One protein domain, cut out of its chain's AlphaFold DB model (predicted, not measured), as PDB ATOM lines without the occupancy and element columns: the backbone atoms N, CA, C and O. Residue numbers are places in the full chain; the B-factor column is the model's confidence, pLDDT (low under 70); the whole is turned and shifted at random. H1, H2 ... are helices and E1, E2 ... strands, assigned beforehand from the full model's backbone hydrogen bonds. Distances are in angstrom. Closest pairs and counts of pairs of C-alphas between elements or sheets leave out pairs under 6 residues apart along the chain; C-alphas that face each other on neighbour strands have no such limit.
ATOM      1  N   VAL A  11      25.682 -32.012   6.887       85.31
ATOM      2  CA  VAL A  11      26.679 -32.402   5.882       85.31
ATOM      3  C   VAL A  11      27.538 -33.513   6.476       85.31
ATOM      4  O   VAL A  11      28.245 -33.261   7.446       85.31
ATOM      5  N   SER A  12      27.498 -34.727   5.922       84.12
ATOM      6  CA  SER A  12      28.312 -35.870   6.377       84.12
ATOM      7  C   SER A  12      29.306 -36.312   5.312       84.12
ATOM      8  O   SER A  12      28.983 -36.345   4.127       84.12
ATOM      9  N   ARG A  13      30.510 -36.691   5.738       77.88
ATOM     10  CA  ARG A  13      31.569 -37.232   4.883       77.88
ATOM     11  C   ARG A  13      31.284 -38.654   4.418       77.88
ATOM     12  O   ARG A  13      31.485 -38.967   3.249       77.88
ATOM     13  N   ASP A  14      30.855 -39.498   5.344       75.69
ATOM     14  CA  ASP A  14      30.640 -40.920   5.112       75.69
ATOM     15  C   ASP A  14      29.130 -41.213   5.059       75.69
ATOM     16  O   ASP A  14      28.340 -40.476   5.672       75.69
ATOM     17  N   PRO A  15      28.693 -42.269   4.340       70.50
ATOM     18  CA  PRO A  15      27.312 -42.730   4.405       70.50
ATOM     19  C   PRO A  15      26.957 -43.015   5.864       70.50
ATOM     20  O   PRO A  15      27.644 -43.800   6.515       70.50
ATOM     21  N   LEU A  16      25.899 -42.382   6.378       67.12
ATOM     22  CA  LEU A  16      25.488 -42.522   7.777       67.12
ATOM     23  C   LEU A  16      24.884 -43.916   8.023       67.12
ATOM     24  O   LEU A  16      23.668 -44.091   8.058       67.12
ATOM     25  N   GLN A  17      25.751 -44.918   8.184       61.53
ATOM     26  CA  GLN A  17      25.418 -46.306   8.521       61.53
ATOM     27  C   GLN A  17      25.071 -46.443  10.012       61.53
ATOM     28  O   GLN A  17      25.669 -47.234  10.737       61.53
ATOM     29  N   CYS A  18      24.138 -45.626  10.497       54.31
ATOM     30  CA  CYS A  18      23.823 -45.537  11.916       54.31
ATOM     31  C   CYS A  18      22.308 -45.429  12.115       54.31
ATOM     32  O   CYS A  18      21.751 -44.331  12.090       54.31
ATOM     33  N   SER A  19      21.662 -46.569  12.386       61.88
ATOM     34  CA  SER A  19      20.331 -46.624  13.016       61.88
ATOM     35  C   SER A  19      20.251 -45.664  14.201       61.88
ATOM     36  O   SER A  19      19.306 -44.898  14.337       61.88
ATOM     37  N   ASP A  20      21.309 -45.654  15.001       71.38
ATOM     38  CA  ASP A  20      21.389 -44.966  16.282       71.38
ATOM     39  C   ASP A  20      21.447 -43.444  16.104       71.38
ATOM     40  O   ASP A  20      20.917 -42.706  16.930       71.38
ATOM     41  N   LEU A  21      22.013 -42.962  14.991       74.88
ATOM     42  CA  LEU A  21      21.979 -41.546  14.626       74.88
ATOM     43  C   LEU A  21      20.576 -41.132  14.176       74.88
ATOM     44  O   LEU A  21      20.108 -40.069  14.569       74.88
ATOM     45  N   VAL A  22      19.880 -41.973  13.403       73.69
ATOM     46  CA  VAL A  22      18.485 -41.714  13.006       73.69
ATOM     47  C   VAL A  22      17.571 -41.698  14.235       73.69
ATOM     48  O   VAL A  22      16.778 -40.773  14.381       73.69
ATOM     49  N   LEU A  23      17.736 -42.651  15.158       77.81
ATOM     50  CA  LEU A  23      17.011 -42.698  16.432       77.81
ATOM     51  C   LEU A  23      17.337 -41.490  17.327       77.81
ATOM     52  O   LEU A  23      16.433 -40.895  17.906       77.81
ATOM     53  N   SER A  24      18.608 -41.079  17.402       81.81
ATOM     54  CA  SER A  24      19.026 -39.897  18.174       81.81
ATOM     55  C   SER A  24      18.462 -38.595  17.599       81.81
ATOM     56  O   SER A  24      18.054 -37.719  18.357       81.81
ATOM     57  N   LEU A  25      18.395 -38.471  16.268       80.06
ATOM     58  CA  LEU A  25      17.734 -37.346  15.605       80.06
ATOM     59  C   LEU A  25      16.226 -37.356  15.890       80.06
ATOM     60  O   LEU A  25      15.693 -36.333  16.304       80.06
ATOM     61  N   GLN A  26      15.555 -38.504  15.759       77.12
ATOM     62  CA  GLN A  26      14.126 -38.650  16.074       77.12
ATOM     63  C   GLN A  26      13.791 -38.334  17.541       77.12
ATOM     64  O   GLN A  26      12.714 -37.820  17.817       77.12
ATOM     65  N   ALA A  27      14.700 -38.614  18.478       83.12
ATOM     66  CA  ALA A  27      14.524 -38.294  19.895       83.12
ATOM     67  C   ALA A  27      14.827 -36.823  20.251       83.12
ATOM     68  O   ALA A  27      14.439 -36.369  21.325       83.12
ATOM     69  N   SER A  28      15.542 -36.091  19.387       81.75
ATOM     70  CA  SER A  28      16.029 -34.728  19.658       81.75
ATOM     71  C   SER A  28      15.311 -33.628  18.867       81.75
ATOM     72  O   SER A  28      15.590 -32.450  19.101       81.75
ATOM     73  N   LEU A  29      14.458 -33.984  17.907       82.25
ATOM     74  CA  LEU A  29      13.809 -33.055  16.985       82.25
ATOM     75  C   LEU A  29      12.297 -33.077  17.168       82.25
ATOM     76  O   LEU A  29      11.709 -34.133  17.401       82.25
ATOM     77  N   ASP A  30      11.666 -31.914  17.013       81.75
ATOM     78  CA  ASP A  30      10.211 -31.836  16.960       81.75
ATOM     79  C   ASP A  30       9.691 -32.517  15.673       81.75
ATOM     80  O   ASP A  30      10.347 -32.455  14.631       81.75
ATOM     81  N   PRO A  31       8.492 -33.130  15.682       75.69
ATOM     82  CA  PRO A  31       7.919 -33.784  14.497       75.69
ATOM     83  C   PRO A  31       7.588 -32.814  13.342       75.69
ATOM     84  O   PRO A  31       7.287 -33.262  12.236       75.69
ATOM     85  N   ASP A  32       7.631 -31.503  13.596       78.12
ATOM     86  CA  ASP A  32       7.494 -30.424  12.608       78.12
ATOM     87  C   ASP A  32       8.846 -29.884  12.085       78.12
ATOM     88  O   ASP A  32       8.843 -29.049  11.174       78.12
ATOM     89  N   ASP A  33       9.987 -30.326  12.633       80.88
ATOM     90  CA  ASP A  33      11.322 -29.913  12.179       80.88
ATOM     91  C   ASP A  33      11.787 -30.734  10.960       80.88
ATOM     92  O   ASP A  33      11.610 -31.949  10.864       80.88
ATOM     93  N   GLU A  34      12.409 -30.054   9.994       83.25
ATOM     94  CA  GLU A  34      12.715 -30.600   8.667       83.25
ATOM     95  C   GLU A  34      14.228 -30.844   8.510       83.25
ATOM     96  O   GLU A  34      15.010 -29.895   8.413       83.25
ATOM     97  N   VAL A  35      14.665 -32.107   8.442       83.19
ATOM     98  CA  VAL A  35      16.094 -32.462   8.299       83.19
ATOM     99  C   VAL A  35      16.447 -32.854   6.866       83.19
ATOM    100  O   VAL A  35      15.906 -33.816   6.323       83.19
ATOM    101  N   GLU A  36      17.443 -32.183   6.290       83.69
ATOM    102  CA  GLU A  36      18.134 -32.621   5.075       83.69
ATOM    103  C   GLU A  36      19.524 -33.166   5.433       83.69
ATOM    104  O   GLU A  36      20.317 -32.501   6.100       83.69
ATOM    105  N   ILE A  37      19.848 -34.374   4.963       84.25
ATOM    106  CA  ILE A  37      21.177 -34.975   5.131       84.25
ATOM    107  C   ILE A  37      21.882 -35.009   3.770       84.25
ATOM    108  O   ILE A  37      21.449 -35.693   2.842       84.25
ATOM    109  N   VAL A  38      22.996 -34.287   3.660       83.81
ATOM    110  CA  VAL A  38      23.777 -34.116   2.430       83.81
ATOM    111  C   VAL A  38      25.124 -34.829   2.564       83.81
ATOM    112  O   VAL A  38      25.870 -34.600   3.511       83.81
ATOM    113  N   MET A  39      25.468 -35.680   1.595       84.06
ATOM    114  CA  MET A  39      26.778 -36.347   1.553       84.06
ATOM    115  C   MET A  39      27.844 -35.449   0.906       84.06
ATOM    116  O   MET A  39      27.635 -34.947  -0.205       84.06
ATOM    117  N   ASP A  40      29.008 -35.299   1.542       80.19
ATOM    118  CA  ASP A  40      30.171 -34.606   0.980       80.19
ATOM    119  C   ASP A  40      30.877 -35.462  -0.085       80.19
ATOM    120  O   ASP A  40      31.769 -36.265   0.186       80.19
ATOM    121  N   ARG A  41      30.515 -35.226  -1.346       74.56
ATOM    122  CA  ARG A  41      31.108 -35.896  -2.518       74.56
ATOM    123  C   ARG A  41      32.452 -35.301  -2.962       74.56
ATOM    124  O   ARG A  41      32.975 -35.676  -4.011       74.56
ATOM    125  N   ARG A  42      33.042 -34.350  -2.221       71.62
ATOM    126  CA  ARG A  42      34.294 -33.681  -2.633       71.62
ATOM    127  C   ARG A  42      35.512 -34.611  -2.634       71.62
ATOM    128  O   ARG A  42      36.518 -34.264  -3.253       71.62
ATOM    129  N   ARG A  43      35.449 -35.774  -1.972       60.38
ATOM    130  CA  ARG A  43      36.598 -36.684  -1.774       60.38
ATOM    131  C   ARG A  43      36.650 -37.932  -2.661       60.38
ATOM    132  O   ARG A  43      37.706 -38.563  -2.686       60.38
ATOM    133  N   ASP A  44      35.631 -38.212  -3.478       55.66
ATOM    134  CA  ASP A  44      35.632 -39.343  -4.434       55.66
ATOM    135  C   ASP A  44      36.818 -39.309  -5.421       55.66
ATOM    136  O   ASP A  44      37.204 -40.319  -6.007       55.66
ATOM    137  N   ARG A  45      37.442 -38.137  -5.600       53.31
ATOM    138  CA  ARG A  45      38.594 -37.935  -6.492       53.31
ATOM    139  C   ARG A  45      39.924 -38.448  -5.934       53.31
ATOM    140  O   ARG A  45      40.841 -38.665  -6.718       53.31
ATOM    141  N   ASN A  65      32.852 -23.609   2.499       79.94
ATOM    142  CA  ASN A  65      32.701 -22.883   3.747       79.94
ATOM    143  C   ASN A  65      33.761 -23.473   4.682       79.94
ATOM    144  O   ASN A  65      33.577 -24.598   5.145       79.94
ATOM    145  N   PRO A  66      34.869 -22.760   4.955       82.50
ATOM    146  CA  PRO A  66      36.034 -23.344   5.613       82.50
ATOM    147  C   PRO A  66      35.736 -23.859   7.027       82.50
ATOM    148  O   PRO A  66      36.416 -24.771   7.486       82.50
ATOM    149  N   GLN A  67      34.713 -23.321   7.700       83.25
ATOM    150  CA  GLN A  67      34.277 -23.794   9.014       83.25
ATOM    151  C   GLN A  67      33.551 -25.143   8.907       83.25
ATOM    152  O   GLN A  67      33.909 -26.083   9.614       83.25
ATOM    153  N   VAL A  68      32.610 -25.269   7.965       86.69
ATOM    154  CA  VAL A  68      31.922 -26.536   7.652       86.69
ATOM    155  C   VAL A  68      32.928 -27.573   7.141       86.69
ATOM    156  O   VAL A  68      32.948 -28.703   7.615       86.69
ATOM    157  N   ASP A  69      33.824 -27.185   6.228       85.44
ATOM    158  CA  ASP A  69      34.857 -28.066   5.676       85.44
ATOM    159  C   ASP A  69      35.857 -28.538   6.756       85.44
ATOM    160  O   ASP A  69      36.356 -29.660   6.672       85.44
ATOM    161  N   LEU A  70      36.161 -27.719   7.773       86.19
ATOM    162  CA  LEU A  70      36.979 -28.115   8.928       86.19
ATOM    163  C   LEU A  70      36.226 -29.079   9.854       86.19
ATOM    164  O   LEU A  70      36.801 -30.067  10.312       86.19
ATOM    165  N   GLU A  71      34.949 -28.815  10.118       85.44
ATOM    166  CA  GLU A  71      34.120 -29.636  10.997       85.44
ATOM    167  C   GLU A  71      33.847 -31.022  10.383       85.44
ATOM    168  O   GLU A  71      34.161 -32.032  11.011       85.44
ATOM    169  N   VAL A  72      33.466 -31.101   9.100       85.62
ATOM    170  CA  VAL A  72      33.337 -32.373   8.355       85.62
ATOM    171  C   VAL A  72      34.663 -33.150   8.319       85.62
ATOM    172  O   VAL A  72      34.675 -34.380   8.378       85.62
ATOM    173  N   ARG A  73      35.815 -32.466   8.257       81.69
ATOM    174  CA  ARG A  73      37.137 -33.124   8.299       81.69
ATOM    175  C   ARG A  73      37.515 -33.673   9.671       81.69
ATOM    176  O   ARG A  73      38.274 -34.638   9.708       81.69
ATOM    177  N   THR A  74      37.059 -33.049  10.756       82.06
ATOM    178  CA  THR A  74      37.486 -33.368  12.132       82.06
ATOM    179  C   THR A  74      36.488 -34.257  12.868       82.06
ATOM    180  O   THR A  74      36.907 -35.186  13.551       82.06
ATOM    181  N   LYS A  75      35.185 -34.014  12.697       82.69
ATOM    182  CA  LYS A  75      34.081 -34.760  13.320       82.69
ATOM    183  C   LYS A  75      33.424 -35.781  12.384       82.69
ATOM    184  O   LYS A  75      32.615 -36.580  12.834       82.69
ATOM    185  N   GLY A  76      33.720 -35.728  11.083       80.69
ATOM    186  CA  GLY A  76      33.047 -36.521  10.043       80.69
ATOM    187  C   GLY A  76      31.751 -35.890   9.520       80.69
ATOM    188  O   GLY A  76      31.321 -36.215   8.417       80.69
ATOM    189  N   PHE A  77      31.163 -34.945  10.256       84.88
ATOM    190  CA  PHE A  77      29.947 -34.227   9.880       84.88
ATOM    191  C   PHE A  77      29.982 -32.765  10.346       84.88
ATOM    192  O   PHE A  77      30.801 -32.400  11.185       84.88
ATOM    193  N   ALA A  78      29.072 -31.946   9.824       87.31
ATOM    194  CA  ALA A  78      28.806 -30.581  10.266       87.31
ATOM    195  C   ALA A  78      27.300 -30.299  10.251       87.31
ATOM    196  O   ALA A  78      26.577 -30.817   9.396       87.31
ATOM    197  N   ILE A  79      26.839 -29.462  11.180       85.69
ATOM    198  CA  ILE A  79      25.427 -29.086  11.315       85.69
ATOM    199  C   ILE A  79      25.280 -27.614  10.935       85.69
ATOM    200  O   ILE A  79      25.913 -26.740  11.524       85.69
ATOM    201  N   VAL A  80      24.438 -27.339   9.941       85.31
ATOM    202  CA  VAL A  80      24.233 -26.005   9.367       85.31
ATOM    203  C   VAL A  80      22.745 -25.649   9.455       85.31
ATOM    204  O   VAL A  80      21.907 -26.521   9.210       85.31
ATOM    205  N   PRO A  81      22.377 -24.390   9.769       82.75
ATOM    206  CA  PRO A  81      20.998 -23.933   9.632       82.75
ATOM    207  C   PRO A  81      20.488 -24.196   8.212       82.75
ATOM    208  O   PRO A  81      21.062 -23.701   7.238       82.75
ATOM    209  N   GLY A  82      19.431 -24.994   8.091       72.62
ATOM    210  CA  GLY A  82      18.769 -25.232   6.819       72.62
ATOM    211  C   GLY A  82      18.002 -23.988   6.384       72.62
ATOM    212  O   GLY A  82      17.399 -23.288   7.202       72.62
ATOM    213  N   ALA A  83      17.996 -23.708   5.081       72.81
ATOM    214  CA  ALA A  83      16.958 -22.844   4.535       72.81
ATOM    215  C   ALA A  83      15.611 -23.563   4.727       72.81
ATOM    216  O   ALA A  83      15.570 -24.770   4.489       72.81
ATOM    217  N   PRO A  84      14.525 -22.873   5.134       65.25
ATOM    218  CA  PRO A  84      13.224 -23.517   5.287       65.25
ATOM    219  C   PRO A  84      12.888 -24.246   3.990       65.25
ATOM    220  O   PRO A  84      12.966 -23.644   2.911       65.25
ATOM    221  N   MET A  85      12.558 -25.535   4.087       60.91
ATOM    222  CA  MET A  85      12.275 -26.352   2.920       60.91
ATOM    223  C   MET A  85      10.912 -25.907   2.391       60.91
ATOM    224  O   MET A  85       9.870 -26.479   2.696       60.91
ATOM    225  N   THR A  86      10.895 -24.840   1.581       53.84
ATOM    226  CA  THR A  86       9.731 -24.495   0.767       53.84
ATOM    227  C   THR A  86       9.475 -25.719  -0.085       53.84
ATOM    228  O   THR A  86      10.232 -25.942  -1.036       53.84
ATOM    229  N   ALA A  87       8.499 -26.534   0.330       50.09
ATOM    230  CA  ALA A  87       8.288 -27.877  -0.183       50.09
ATOM    231  C   ALA A  87       8.423 -27.821  -1.697       50.09
ATOM    232  O   ALA A  87       7.622 -27.145  -2.354       50.09
TER     233      ALA A  87
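This is residues 11 to 45 and 65 to 87 of the 273 residues of an uncharacterized protein of Candidatus Rokubacteria bacterium (UniProt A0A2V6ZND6). Two short strands, E1 and E2, pass near each other without pairing, with the first printed residues, 11 and 12, between them; H2 packs on E2, and H1 belongs to an arch that leads from these first residues back to the start of E1. Most of that arch sticks out from the rest, namely residues 17 to 24 and 26 to 32. The printed part has 58 residues, with two named helices and two named strands in the order H1, E1, H2, E2, and its class is mixed, helices and strands. It is only just loose, close to compact, with a radius of gyration of the C-alphas of 12.6 A, and its C-alphas span 36 by 27 by 18 A.

H1, residues 19 to 28, is apart from E1, residues 34 to 39, though a tight link of 5 residues joins them. H1 is also apart from H2, residues 66 to 75, and from E2, residues 77 to 81. E1 and E2 each pair with no named strand. They are near each other, with 6 pairs of C-alphas within 10 A but no pair within 8 A. E1 is apart from H2. H2 and E2 have 6 pairs of C-alphas within 8 A, and their centres are 9.2 A apart. The closest C-alphas of these two are those of Val 72 and Ala 78, 5.2 A apart. In H1 and H2 every O i to N i+4 pair is within hydrogen-bond range.

Residues 11 and 12 are a run of strand too short to bear a name. H1 begins at C-alpha 19, at (20.331, -46.624, 13.016), and is 14.3 A long from first to last C-alpha. E1 runs from Glu 34 to Met 39 over 16.8 A. H2, from Pro 66 to Lys 75, is 13.9 A long and begins at C-alpha 66, at (36.034, -23.344, 5.613). E2 runs from Phe 77 to Pro 81 over 13.6 A and ends at C-alpha 81, at (20.998, -23.933, 9.632).

The two C-alphas farthest apart are those of Pro 31 and Arg 45, at 37.4 A. Without the stretches that stand free, the body has 43 residues and spans 32 by 20 by 19 A. Residues 46 to 64 are not printed, and the C-alphas of residues 45 and 65 are 19.1 A apart across this cut, which lies in the link from E1 to H2. The link from H2 to E2, with 1 residue, is tight. The mean pLDDT of the printed part is 76.6, and 11 residues are under 70: residues 16 to 19, 43 to 45 and 84 to 87.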